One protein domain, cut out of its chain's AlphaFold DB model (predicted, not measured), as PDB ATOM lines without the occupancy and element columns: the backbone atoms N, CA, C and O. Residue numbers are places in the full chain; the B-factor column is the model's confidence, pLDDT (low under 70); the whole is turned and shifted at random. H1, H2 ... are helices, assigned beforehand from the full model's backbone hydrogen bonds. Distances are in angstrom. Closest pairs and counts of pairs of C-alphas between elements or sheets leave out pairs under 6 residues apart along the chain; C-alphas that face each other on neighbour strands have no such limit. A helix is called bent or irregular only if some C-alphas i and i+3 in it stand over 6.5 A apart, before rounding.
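Overview. This is residues 351 to 438 of the 439 residues of the protein "HNH domain-containing protein" of Eggerthella sinensis (UniProt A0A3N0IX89). Three helices gather round a fourth, the long H4: H1 crosses its first part nearly at right angles, H2 runs beside its later part at a small angle, and H3 crosses it steeply. At one end of the length, the long loop of residues 403 to 415, between H3 and H4, reaches away from the helices around Gly 410. The printed part has 88 residues with four named helices, in the order H1, H2, H3, H4, and no named strand; its class is all helix. It is compact, with a radius of gyration of the C-alphas of 13.3 A, yet elongated in outline, spanning 45 by 24 by 19 A.

Arrangement. H1, residues 351 to 364, and H2, residues 368 to 378, only just touch, with 3 pairs of C-alphas within 8 A. H1 touches H2 with residues 357 to 361 alone; the closest C-alphas are those of Met 357 and Ile 368, 6.3 A apart. H3, residues 384 to 402, touches H2 with residues 386 to 391 alone, the closest C-alphas being those of Ile 372 and Glu 387 at 6.6 A. These two run opposite ways at a steep tilt of 68 degrees, only just short of about perpendicular. H1 and H3 are apart. H4, residues 416 to 437, touches H1 with residues 416 to 424 alone, about perpendicular at 87 degrees; the C-alphas of Tyr 360 and Ala 420 come closest, at 4.6 A. H4 touches H2 with residues 427 to 431 alone, the same way at a shallow tilt of 25 degrees, closest at the C-alphas of Val 375 and Pro 431, 6.3 A apart. H3 and H4 touch with 19 pairs of C-alphas within 8 A, closest at Leu 397 and Ala 426, 5.0 A, and run opposite ways at a steep tilt of 58 degrees. The helix packing is mostly crossed. Each O i to N i+4 pair is within hydrogen-bond range in H1, H2 and H3, and 16 of 18 in H4.

Along the chain. H1 begins at C-alpha 351, (-3.299, 24.411, -30.369), and is 20.1 A long. H2 is 15.2 A long. H3 begins at C-alpha 384, (-19.965, 39.547, -30.374), and is 27.0 A long. H4, 29.1 A long, ends at C-alpha 437, (-24.617, 35.944, -44.922). It is irregular, with C-alphas 428 and 431 7.0 A apart, and has a kink of 47 degrees near residue 431.

Size, cuts and confidence. The C-alphas farthest apart, those of Gly 380 and Gly 410, are 45.0 A from each other. The printed part has no cut. The links from H1 to H2 and from H2 to H3 are tight; that from H3 to H4 is long. The mean pLDDT of the printed part is 86.2, and residue 403 and residues 406 to 412 are under 70.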
ATOM      1  N   TYR A 351      -4.717  24.026 -30.558       83.38
ATOM      2  CA  TYR A 351      -3.299  24.411 -30.369       83.38
ATOM      3  C   TYR A 351      -2.584  24.886 -31.655       83.38
ATOM      4  O   TYR A 351      -1.893  25.903 -31.666       83.38
ATOM      5  N   TRP A 352      -2.735  24.153 -32.765       84.25
ATOM      6  CA  TRP A 352      -2.083  24.513 -34.032       84.25
ATOM      7  C   TRP A 352      -2.774  25.653 -34.781       84.25
ATOM      8  O   TRP A 352      -2.124  26.321 -35.587       84.25
ATOM      9  N   LEU A 353      -4.059  25.883 -34.510       81.31
ATOM     10  CA  LEU A 353      -4.786  27.052 -34.992       81.31
ATOM     11  C   LEU A 353      -4.236  28.304 -34.301       81.31
ATOM     12  O   LEU A 353      -3.824  29.234 -34.986       81.31
ATOM     13  N   GLU A 354      -4.128  28.277 -32.969       85.12
ATOM     14  CA  GLU A 354      -3.544  29.363 -32.172       85.12
ATOM     15  C   GLU A 354      -2.096  29.653 -32.591       85.12
ATOM     16  O   GLU A 354      -1.702  30.811 -32.730       85.12
ATOM     17  N   ALA A 355      -1.299  28.611 -32.851       88.25
ATOM     18  CA  ALA A 355       0.060  28.776 -33.365       88.25
ATOM     19  C   ALA A 355       0.083  29.483 -34.734       88.25
ATOM     20  O   ALA A 355       0.932  30.338 -34.964       88.25
ATOM     21  N   GLY A 356      -0.858  29.162 -35.629       90.69
ATOM     22  CA  GLY A 356      -1.004  29.858 -36.908       90.69
ATOM     23  C   GLY A 356      -1.477  31.309 -36.758       90.69
ATOM     24  O   GLY A 356      -1.040  32.165 -37.519       90.69
ATOM     25  N   MET A 357      -2.342  31.597 -35.781       91.50
ATOM     26  CA  MET A 357      -2.819  32.957 -35.491       91.50
ATOM     27  C   MET A 357      -1.687  33.839 -34.953       91.50
ATOM     28  O   MET A 357      -1.514  34.961 -35.417       91.50
ATOM     29  N   LYS A 358      -0.857  33.304 -34.049       92.38
ATOM     30  CA  LYS A 358       0.351  33.990 -33.553       92.38
ATOM     31  C   LYS A 358       1.359  34.255 -34.668       92.38
ATOM     32  O   LYS A 358       1.941  35.331 -34.727       92.38
ATOM     33  N   GLU A 359       1.546  33.289 -35.565       95.94
ATOM     34  CA  GLU A 359       2.401  33.463 -36.744       95.94
ATOM     35  C   GLU A 359       1.840  34.542 -37.688       95.94
ATOM     36  O   GLU A 359       2.590  35.377 -38.186       95.94
ATOM     37  N   TYR A 360       0.518  34.579 -37.895       96.94
ATOM     38  CA  TYR A 360      -0.139  35.642 -38.659       96.94
ATOM     39  C   TYR A 360       0.122  37.016 -38.037       96.94
ATOM     40  O   TYR A 360       0.562  37.929 -38.734       96.94
ATOM     41  N   GLU A 361      -0.105  37.159 -36.731       97.62
ATOM     42  CA  GLU A 361       0.125  38.415 -36.015       97.62
ATOM     43  C   GLU A 361       1.586  38.861 -36.116       97.62
ATOM     44  O   GLU A 361       1.852  40.029 -36.394       97.62
ATOM     45  N   PHE A 362       2.534  37.932 -35.981       96.81
ATOM     46  CA  PHE A 362       3.956  38.219 -36.146       96.81
ATOM     47  C   PHE A 362       4.293  38.736 -37.554       96.81
ATOM     48  O   PHE A 362       5.038  39.706 -37.690       96.81
ATOM     49  N   ILE A 363       3.733  38.122 -38.601       96.69
ATOM     50  CA  ILE A 363       4.005  38.490 -39.999       96.69
ATOM     51  C   ILE A 363       3.333  39.815 -40.386       96.69
ATOM     52  O   ILE A 363       3.936  40.631 -41.084       96.69
ATOM     53  N   TYR A 364       2.079  40.025 -39.980       96.25
ATOM     54  CA  TYR A 364       1.244  41.135 -40.462       96.25
ATOM     55  C   TYR A 364       1.065  42.269 -39.444       96.25
ATOM     56  O   TYR A 364       0.464  43.291 -39.776       96.25
ATOM     57  N   GLY A 365       1.589  42.115 -38.227       96.50
ATOM     58  CA  GLY A 365       1.525  43.116 -37.161       96.50
ATOM     59  C   GLY A 365       0.120  43.353 -36.604       96.50
ATOM     60  O   GLY A 365      -0.124  44.406 -36.015       96.50
ATOM     61  N   LYS A 366      -0.817  42.425 -36.836       95.75
ATOM     62  CA  LYS A 366      -2.224  42.545 -36.436       95.75
ATOM     63  C   LYS A 366      -2.834  41.169 -36.170       95.75
ATOM     64  O   LYS A 366      -2.638  40.254 -36.968       95.75
ATOM     65  N   SER A 367      -3.560  41.033 -35.060       96.19
ATOM     66  CA  SER A 367      -4.210  39.776 -34.671       96.19
ATOM     67  C   SER A 367      -5.362  39.406 -35.619       96.19
ATOM     68  O   SER A 367      -5.903  40.262 -36.325       96.19
ATOM     69  N   ILE A 368      -5.754  38.128 -35.645       93.75
ATOM     70  CA  ILE A 368      -6.908  37.678 -36.445       93.75
ATOM     71  C   ILE A 368      -8.201  38.309 -35.924       93.75
ATOM     72  O   ILE A 368      -9.070  38.680 -36.710       93.75
ATOM     73  N   GLU A 369      -8.308  38.471 -34.612       92.00
ATOM     74  CA  GLU A 369      -9.415  39.130 -33.935       92.00
ATOM     75  C   GLU A 369      -9.545  40.586 -34.399       92.00
ATOM     76  O   GLU A 369     -10.612  40.989 -34.859       92.00
ATOM     77  N   ASP A 370      -8.447  41.352 -34.407       94.31
ATOM     78  CA  ASP A 370      -8.451  42.739 -34.887       94.31
ATOM     79  C   ASP A 370      -8.759  42.841 -36.390       94.31
ATOM     80  O   ASP A 370      -9.315  43.840 -36.864       94.31
ATOM     81  N   GLU A 371      -8.350  41.846 -37.182       95.88
ATOM     82  CA  GLU A 371      -8.703  41.767 -38.601       95.88
ATOM     83  C   GLU A 371     -10.203  41.539 -38.782       95.88
ATOM     84  O   GLU A 371     -10.837  42.273 -39.541       95.88
ATOM     85  N   ILE A 372     -10.790  40.596 -38.043       94.19
ATOM     86  CA  ILE A 372     -12.234  40.336 -38.060       94.19
ATOM     87  C   ILE A 372     -13.009  41.580 -37.617       94.19
ATOM     88  O   ILE A 372     -13.922  42.005 -38.330       94.19
ATOM     89  N   SER A 373     -12.641  42.207 -36.496       92.69
ATOM     90  CA  SER A 373     -13.335  43.400 -36.000       92.69
ATOM     91  C   SER A 373     -13.222  44.575 -36.981       92.69
ATOM     92  O   SER A 373     -14.186  45.321 -37.159       92.69
ATOM     93  N   ALA A 374     -12.086  44.730 -37.673       93.56
ATOM     94  CA  ALA A 374     -11.941  45.738 -38.726       93.56
ATOM     95  C   ALA A 374     -12.829  45.437 -39.943       93.56
ATOM     96  O   ALA A 374     -13.526  46.332 -40.416       93.56
ATOM     97  N   VAL A 375     -12.864  44.183 -40.404       93.69
ATOM     98  CA  VAL A 375     -13.728  43.758 -41.516       93.69
ATOM     99  C   VAL A 375     -15.202  43.990 -41.190       93.69
ATOM    100  O   VAL A 375     -15.921  44.550 -42.015       93.69
ATOM    101  N   LEU A 376     -15.655  43.595 -39.995       92.44
ATOM    102  CA  LEU A 376     -17.038  43.784 -39.543       92.44
ATOM    103  C   LEU A 376     -17.416  45.268 -39.485       92.44
ATOM    104  O   LEU A 376     -18.468  45.664 -39.991       92.44
ATOM    105  N   LYS A 377     -16.521  46.105 -38.950       91.88
ATOM    106  CA  LYS A 377     -16.706  47.558 -38.913       91.88
ATOM    107  C   LYS A 377     -16.823  48.157 -40.316       91.88
ATOM    108  O   LYS A 377     -17.702  48.986 -40.539       91.88
ATOM    109  N   ASP A 378     -15.985  47.724 -41.256       91.25
ATOM    110  CA  ASP A 378     -15.986  48.214 -42.640       91.25
ATOM    111  C   ASP A 378     -17.266  47.841 -43.404       91.25
ATOM    112  O   ASP A 378     -17.680  48.564 -44.313       91.25
ATOM    113  N   ILE A 379     -17.920  46.736 -43.036       90.00
ATOM    114  CA  ILE A 379     -19.226  46.341 -43.589       90.00
ATOM    115  C   ILE A 379     -20.418  46.850 -42.762       90.00
ATOM    116  O   ILE A 379     -21.557  46.582 -43.128       90.00
ATOM    117  N   GLY A 380     -20.178  47.613 -41.691       89.50
ATOM    118  CA  GLY A 380     -21.224  48.241 -40.878       89.50
ATOM    119  C   GLY A 380     -21.927  47.306 -39.888       89.50
ATOM    120  O   GLY A 380     -23.032  47.620 -39.450       89.50
ATOM    121  N   ILE A 381     -21.307  46.180 -39.524       86.00
ATOM    122  CA  ILE A 381     -21.856  45.185 -38.593       86.00
ATOM    123  C   ILE A 381     -21.088  45.248 -37.268       86.00
ATOM    124  O   ILE A 381     -19.865  45.370 -37.244       86.00
ATOM    125  N   SER A 382     -21.799  45.150 -36.144       82.38
ATOM    126  CA  SER A 382     -21.192  45.124 -34.810       82.38
ATOM    127  C   SER A 382     -21.937  44.172 -33.881       82.38
ATOM    128  O   SER A 382     -23.165  44.178 -33.860       82.38
ATOM    129  N   GLY A 383     -21.201  43.416 -33.068       80.56
ATOM    130  CA  GLY A 383     -21.749  42.519 -32.049       80.56
ATOM    131  C   GLY A 383     -20.919  41.244 -31.917       80.56
ATOM    132  O   GLY A 383     -20.410  40.727 -32.909       80.56
ATOM    133  N   ILE A 384     -20.798  40.725 -30.692       80.88
ATOM    134  CA  ILE A 384     -19.965  39.547 -30.374       80.88
ATOM    135  C   ILE A 384     -20.411  38.300 -31.157       80.88
ATOM    136  O   ILE A 384     -19.590  37.485 -31.571       80.88
ATOM    137  N   GLU A 385     -21.713  38.150 -31.399       84.94
ATOM    138  CA  GLU A 385     -22.273  37.063 -32.213       84.94
ATOM    139  C   GLU A 385     -21.751  37.061 -33.661       84.94
ATOM    140  O   GLU A 385     -21.469  35.995 -34.210       84.94
ATOM    141  N   TYR A 386     -21.531  38.239 -34.250       87.25
ATOM    142  CA  TYR A 386     -20.990  38.375 -35.603       87.25
ATOM    143  C   TYR A 386     -19.492  38.084 -35.658       87.25
ATOM    144  O   TYR A 386     -19.030  37.504 -36.636       87.25
ATOM    145  N   GLU A 387     -18.735  38.419 -34.611       86.00
ATOM    146  CA  GLU A 387     -17.320  38.034 -34.497       86.00
ATOM    147  C   GLU A 387     -17.166  36.510 -34.433       86.00
ATOM    148  O   GLU A 387     -16.319  35.938 -35.121       86.00
ATOM    149  N   GLN A 388     -18.034  35.829 -33.679       84.75
ATOM    150  CA  GLN A 388     -18.042  34.365 -33.616       84.75
ATOM    151  C   GLN A 388     -18.390  33.730 -34.963       84.75
ATOM    152  O   GLN A 388     -17.765  32.744 -35.360       84.75
ATOM    153  N   GLU A 389     -19.377  34.270 -35.674       87.06
ATOM    154  CA  GLU A 389     -19.768  33.741 -36.980       87.06
ATOM    155  C   GLU A 389     -18.717  34.045 -38.056       87.06
ATOM    156  O   GLU A 389     -18.380  33.168 -38.851       87.06
ATOM    157  N   ALA A 390     -18.104  35.231 -38.024       89.25
ATOM    158  CA  ALA A 390     -16.971  35.577 -38.876       89.25
ATOM    159  C   ALA A 390     -15.778  34.645 -38.635       89.25
ATOM    160  O   ALA A 390     -15.152  34.201 -39.596       89.25
ATOM    161  N   LEU A 391     -15.502  34.269 -37.383       86.75
ATOM    162  CA  LEU A 391     -14.457  33.298 -37.063       86.75
ATOM    163  C   LEU A 391     -14.779  31.897 -37.614       86.75
ATOM    164  O   LEU A 391     -13.887  31.223 -38.133       86.75
ATOM    165  N   LYS A 392     -16.040  31.443 -37.544       83.88
ATOM    166  CA  LYS A 392     -16.459  30.167 -38.162       83.88
ATOM    167  C   LYS A 392     -16.300  30.205 -39.679       83.88
ATOM    168  O   LYS A 392     -15.757  29.264 -40.256       83.88
ATOM    169  N   LEU A 393     -16.733  31.291 -40.312       88.56
ATOM    170  CA  LEU A 393     -16.619  31.477 -41.755       88.56
ATOM    171  C   LEU A 393     -15.153  31.544 -42.191       88.56
ATOM    172  O   LEU A 393     -14.767  30.884 -43.152       88.56
ATOM    173  N   LEU A 394     -14.307  32.239 -41.428       88.25
ATOM    174  CA  LEU A 394     -12.866  32.270 -41.649       88.25
ATOM    175  C   LEU A 394     -12.256  30.862 -41.593       88.25
ATOM    176  O   LEU A 394     -11.439  30.525 -42.449       88.25
ATOM    177  N   LYS A 395     -12.668  30.011 -40.638       83.00
ATOM    178  CA  LYS A 395     -12.224  28.605 -40.570       83.00
ATOM    179  C   LYS A 395     -12.609  27.824 -41.837       83.00
ATOM    180  O   LYS A 395     -11.783  27.069 -42.346       83.00
ATOM    181  N   LEU A 396     -13.818  28.018 -42.373       80.62
ATOM    182  CA  LEU A 396     -14.255  27.379 -43.625       80.62
ATOM    183  C   LEU A 396     -13.433  27.863 -44.825       80.62
ATOM    184  O   LEU A 396     -12.873  27.043 -45.547       80.62
ATOM    185  N   LEU A 397     -13.275  29.178 -44.977       83.56
ATOM    186  CA  LEU A 397     -12.487  29.781 -46.056       83.56
ATOM    187  C   LEU A 397     -11.010  29.370 -45.993       83.56
ATOM    188  O   LEU A 397     -10.370  29.167 -47.021       83.56
ATOM    189  N   THR A 398     -10.465  29.188 -44.789       81.50
ATOM    190  CA  THR A 398      -9.104  28.664 -44.590       81.50
ATOM    191  C   THR A 398      -8.993  27.223 -45.101       81.50
ATOM    192  O   THR A 398      -8.012  26.882 -45.762       81.50
ATOM    193  N   ASN A 399     -10.006  26.382 -44.854       74.50
ATOM    194  CA  ASN A 399     -10.058  25.019 -45.391       74.50
ATOM    195  C   ASN A 399     -10.189  25.010 -46.921       74.50
ATOM    196  O   ASN A 399      -9.517  24.218 -47.579       74.50
ATOM    197  N   GLU A 400     -10.999  25.892 -47.500       74.69
ATOM    198  CA  GLU A 400     -11.121  26.020 -48.958       74.69
ATOM    199  C   GLU A 400      -9.804  26.480 -49.592       74.69
ATOM    200  O   GLU A 400      -9.313  25.856 -50.534       74.69
ATOM    201  N   ALA A 401      -9.167  27.506 -49.018       75.31
ATOM    202  CA  ALA A 401      -7.855  27.980 -49.448       75.31
ATOM    203  C   ALA A 401      -6.785  26.875 -49.367       75.31
ATOM    204  O   ALA A 401      -5.866  26.839 -50.188       75.31
ATOM    205  N   SER A 402      -6.921  25.944 -48.413       76.50
ATOM    206  CA  SER A 402      -5.969  24.850 -48.208       76.50
ATOM    207  C   SER A 402      -5.896  23.854 -49.368       76.50
ATOM    208  O   SER A 402      -4.864  23.208 -49.531       76.50
ATOM    209  N   VAL A 403      -6.926  23.775 -50.224       68.56
ATOM    210  CA  VAL A 403      -6.937  22.905 -51.420       68.56
ATOM    211  C   VAL A 403      -5.814  23.272 -52.396       68.56
ATOM    212  O   VAL A 403      -5.296  22.409 -53.101       68.56
ATOM    213  N   ASN A 404      -5.402  24.541 -52.403       72.25
ATOM    214  CA  ASN A 404      -4.320  25.048 -53.243       72.25
ATOM    215  C   ASN A 404      -2.976  25.141 -52.498       72.25
ATOM    216  O   ASN A 404      -2.025  25.727 -53.017       72.25
ATOM    217  N   ALA A 405      -2.882  24.589 -51.287       70.81
ATOM    218  CA  ALA A 405      -1.655  24.532 -50.502       70.81
ATOM    219  C   ALA A 405      -1.084  23.108 -50.473       70.81
ATOM    220  O   ALA A 405      -1.801  22.114 -50.575       70.81
ATOM    221  N   ILE A 406       0.234  23.002 -50.313       65.75
ATOM    222  CA  ILE A 406       0.960  21.726 -50.309       65.75
ATOM    223  C   ILE A 406       1.730  21.608 -48.989       65.75
ATOM    224  O   ILE A 406       2.262  22.593 -48.475       65.75
ATOM    225  N   PHE A 407       1.790  20.400 -48.429       65.38
ATOM    226  CA  PHE A 407       2.676  20.079 -47.311       65.38
ATOM    227  C   PHE A 407       4.141  20.025 -47.761       65.38
ATOM    228  O   PHE A 407       4.445  19.636 -48.890       65.38
ATOM    229  N   HIS A 408       5.072  20.347 -46.859       65.62
ATOM    230  CA  HIS A 408       6.485  20.078 -47.119       65.62
ATOM    231  C   HIS A 408       6.746  18.574 -47.232       65.62
ATOM    232  O   HIS A 408       6.118  17.755 -46.561       65.62
ATOM    233  N   PHE A 409       7.728  18.206 -48.056       45.91
ATOM    234  CA  PHE A 409       8.116  16.812 -48.242       45.91
ATOM    235  C   PHE A 409       8.502  16.151 -46.907       45.91
ATOM    236  O   PHE A 409       9.410  16.614 -46.212       45.91
ATOM    237  N   GLY A 410       7.826  15.047 -46.576       54.44
ATOM    238  CA  GLY A 410       8.002  14.318 -45.316       54.44
ATOM    239  C   GLY A 410       7.102  14.792 -44.168       54.44
ATOM    240  O   GLY A 410       7.160  14.210 -43.089       54.44
ATOM    241  N   GLN A 411       6.258  15.803 -44.391       67.31
ATOM    242  CA  GLN A 411       5.234  16.254 -43.451       67.31
ATOM    243  C   GLN A 411       3.837  15.900 -43.973       67.31
ATOM    244  O   GLN A 411       3.585  15.886 -45.176       67.31
ATOM    245  N   THR A 412       2.918  15.622 -43.053       68.06
ATOM    246  CA  THR A 412       1.496  15.340 -43.331       68.06
ATOM    247  C   THR A 412       0.584  16.472 -42.848       68.06
ATOM    248  O   THR A 412      -0.613  16.282 -42.660       68.06
ATOM    249  N   TYR A 413       1.162  17.646 -42.591       76.69
ATOM    250  CA  TYR A 413       0.514  18.803 -41.981       76.69
ATOM    251  C   TYR A 413       1.073  20.102 -42.573       76.69
ATOM    252  O   TYR A 413       2.208  20.138 -43.049       76.69
ATOM    253  N   PHE A 414       0.296  21.188 -42.506       80.94
ATOM    254  CA  PHE A 414       0.793  22.528 -42.824       80.94
ATOM    255  C   PHE A 414       1.651  23.062 -41.674       80.94
ATOM    256  O   PHE A 414       1.274  22.947 -40.500       80.94
ATOM    257  N   ASN A 415       2.807  23.645 -42.003       86.88
ATOM    258  CA  ASN A 415       3.602  24.387 -41.027       86.88
ATOM    259  C   ASN A 415       2.861  25.682 -40.612       86.88
ATOM    260  O   ASN A 415       1.858  26.059 -41.222       86.88
ATOM    261  N   THR A 416       3.326  26.356 -39.559       91.44
ATOM    262  CA  THR A 416       2.674  27.575 -39.043       91.44
ATOM    263  C   THR A 416       2.631  28.709 -40.067       91.44
ATOM    264  O   THR A 416       1.592  29.353 -40.190       91.44
ATOM    265  N   ALA A 417       3.695  28.905 -40.851       92.69
ATOM    266  CA  ALA A 417       3.763  29.949 -41.875       92.69
ATOM    267  C   ALA A 417       2.737  29.733 -43.003       92.69
ATOM    268  O   ALA A 417       2.057  30.669 -43.421       92.69
ATOM    269  N   THR A 418       2.560  28.492 -43.460       90.44
ATOM    270  CA  THR A 418       1.527  28.129 -44.433       90.44
ATOM    271  C   THR A 418       0.142  28.382 -43.849       90.44
ATOM    272  O   THR A 418      -0.684  28.990 -44.523       90.44
ATOM    273  N   THR A 419      -0.115  27.998 -42.593       90.88
ATOM    274  CA  THR A 419      -1.392  28.297 -41.921       90.88
ATOM    275  C   THR A 419      -1.658  29.805 -41.844       90.88
ATOM    276  O   THR A 419      -2.762  30.240 -42.166       90.88
ATOM    277  N   ALA A 420      -0.656  30.620 -41.502       95.81
ATOM    278  CA  ALA A 420      -0.775  32.080 -41.516       95.81
ATOM    279  C   ALA A 420      -1.074  32.629 -42.924       95.81
ATOM    280  O   ALA A 420      -1.919  33.510 -43.094       95.81
ATOM    281  N   GLY A 421      -0.436  32.078 -43.959       95.12
ATOM    282  CA  GLY A 421      -0.745  32.396 -45.354       95.12
ATOM    283  C   GLY A 421      -2.190  32.060 -45.734       95.12
ATOM    284  O   GLY A 421      -2.860  32.867 -46.380       95.12
ATOM    285  N   LEU A 422      -2.703  30.912 -45.283       91.94
ATOM    286  CA  LEU A 422      -4.095  30.516 -45.499       91.94
ATOM    287  C   LEU A 422      -5.073  31.468 -44.803       91.94
ATOM    288  O   LEU A 422      -6.047  31.878 -45.433       91.94
ATOM    289  N   PHE A 423      -4.784  31.907 -43.572       95.62
ATOM    290  CA  PHE A 423      -5.577  32.954 -42.920       95.62
ATOM    291  C   PHE A 423      -5.590  34.248 -43.729       95.62
ATOM    292  O   PHE A 423      -6.643  34.862 -43.882       95.62
ATOM    293  N   ARG A 424      -4.451  34.648 -44.307       96.81
ATOM    294  CA  ARG A 424      -4.385  35.854 -45.141       96.81
ATOM    295  C   ARG A 424      -5.248  35.747 -46.394       96.81
ATOM    296  O   ARG A 424      -5.840  36.745 -46.797       96.81
ATOM    297  N   ILE A 425      -5.299  34.575 -47.024       94.75
ATOM    298  CA  ILE A 425      -6.180  34.325 -48.173       94.75
ATOM    299  C   ILE A 425      -7.640  34.384 -47.717       94.75
ATOM    300  O   ILE A 425      -8.420  35.148 -48.276       94.75
ATOM    301  N   ALA A 426      -7.983  33.661 -46.651       94.44
ATOM    302  CA  ALA A 426      -9.338  33.605 -46.117       94.44
ATOM    303  C   ALA A 426      -9.869  34.988 -45.690       94.44
ATOM    304  O   ALA A 426     -11.006  35.333 -46.003       94.44
ATOM    305  N   LEU A 427      -9.041  35.826 -45.057       95.81
ATOM    306  CA  LEU A 427      -9.405  37.191 -44.662       95.81
ATOM    307  C   LEU A 427      -9.700  38.116 -45.852       95.81
ATOM    308  O   LEU A 427     -10.502  39.034 -45.707       95.81
ATOM    309  N   LYS A 428      -9.096  37.889 -47.027       94.75
ATOM    310  CA  LYS A 428      -9.411  38.668 -48.241       94.75
ATOM    311  C   LYS A 428     -10.799  38.339 -48.792       94.75
ATOM    312  O   LYS A 428     -11.467  39.230 -49.307       94.75
ATOM    313  N   GLU A 429     -11.228  37.088 -48.651       93.94
ATOM    314  CA  GLU A 429     -12.530  36.598 -49.126       93.94
ATOM    315  C   GLU A 429     -13.662  36.833 -48.111       93.94
ATOM    316  O   GLU A 429     -14.842  36.908 -48.475       93.94
ATOM    317  N   LEU A 430     -13.312  36.972 -46.828       94.25
ATOM    318  CA  LEU A 430     -14.252  37.086 -45.715       94.25
ATOM    319  C   LEU A 430     -15.299  38.211 -45.885       94.25
ATOM    320  O   LEU A 430     -16.483  37.921 -45.693       94.25
ATOM    321  N   PRO A 431     -14.958  39.454 -46.296       92.62
ATOM    322  CA  PRO A 431     -15.945  40.529 -46.435       92.62
ATOM    323  C   PRO A 431     -17.064  40.210 -47.437       92.62
ATOM    324  O   PRO A 431     -18.219  40.569 -47.204       92.62
ATOM    325  N   GLY A 432     -16.745  39.532 -48.547       90.62
ATOM    326  CA  GLY A 432     -17.731  39.168 -49.571       90.62
ATOM    327  C   GLY A 432     -18.748  38.146 -49.060       90.62
ATOM    328  O   GLY A 432     -19.951  38.273 -49.301       90.62
ATOM    329  N   HIS A 433     -18.268  37.177 -48.282       90.31
ATOM    330  CA  HIS A 433     -19.108  36.145 -47.684       90.31
ATOM    331  C   HIS A 433     -19.970  36.702 -46.549       90.31
ATOM    332  O   HIS A 433     -21.162  36.402 -46.489       90.31
ATOM    333  N   LEU A 434     -19.417  37.580 -45.705       89.38
ATOM    334  CA  LEU A 434     -20.173  38.226 -44.630       89.38
ATOM    335  C   LEU A 434     -21.326  39.085 -45.164       89.38
ATOM    336  O   LEU A 434     -22.429  38.986 -44.641       89.38
ATOM    337  N   ARG A 435     -21.123  39.850 -46.247       87.69
ATOM    338  CA  ARG A 435     -22.204  40.628 -46.893       87.69
ATOM    339  C   ARG A 435     -23.324  39.760 -47.464       87.69
ATOM    340  O   ARG A 435     -24.447  40.224 -47.601       87.69
ATOM    341  N   SER A 436     -23.010  38.521 -47.837       83.56
ATOM    342  CA  SER A 436     -24.000  37.570 -48.352       83.56
ATOM    343  C   SER A 436     -24.747  36.855 -47.221       83.56
ATOM    344  O   SER A 436     -25.917  36.520 -47.374       83.56
ATOM    345  N   ALA A 437     -24.069  36.619 -46.095       79.19
ATOM    346  CA  ALA A 437     -24.617  35.944 -44.922       79.19
ATOM    347  C   ALA A 437     -25.440  36.877 -44.013       79.19
ATOM    348  O   ALA A 437     -26.381  36.422 -43.366       79.19
ATOM    349  N   PHE A 438     -25.101  38.168 -43.986       75.50
ATOM    350  CA  PHE A 438     -25.726  39.199 -43.161       75.50
ATOM    351  C   PHE A 438     -26.195  40.372 -44.042       75.50
ATOM    352  O   PHE A 438     -25.432  41.321 -44.235       75.50
TER     353      PHE A 438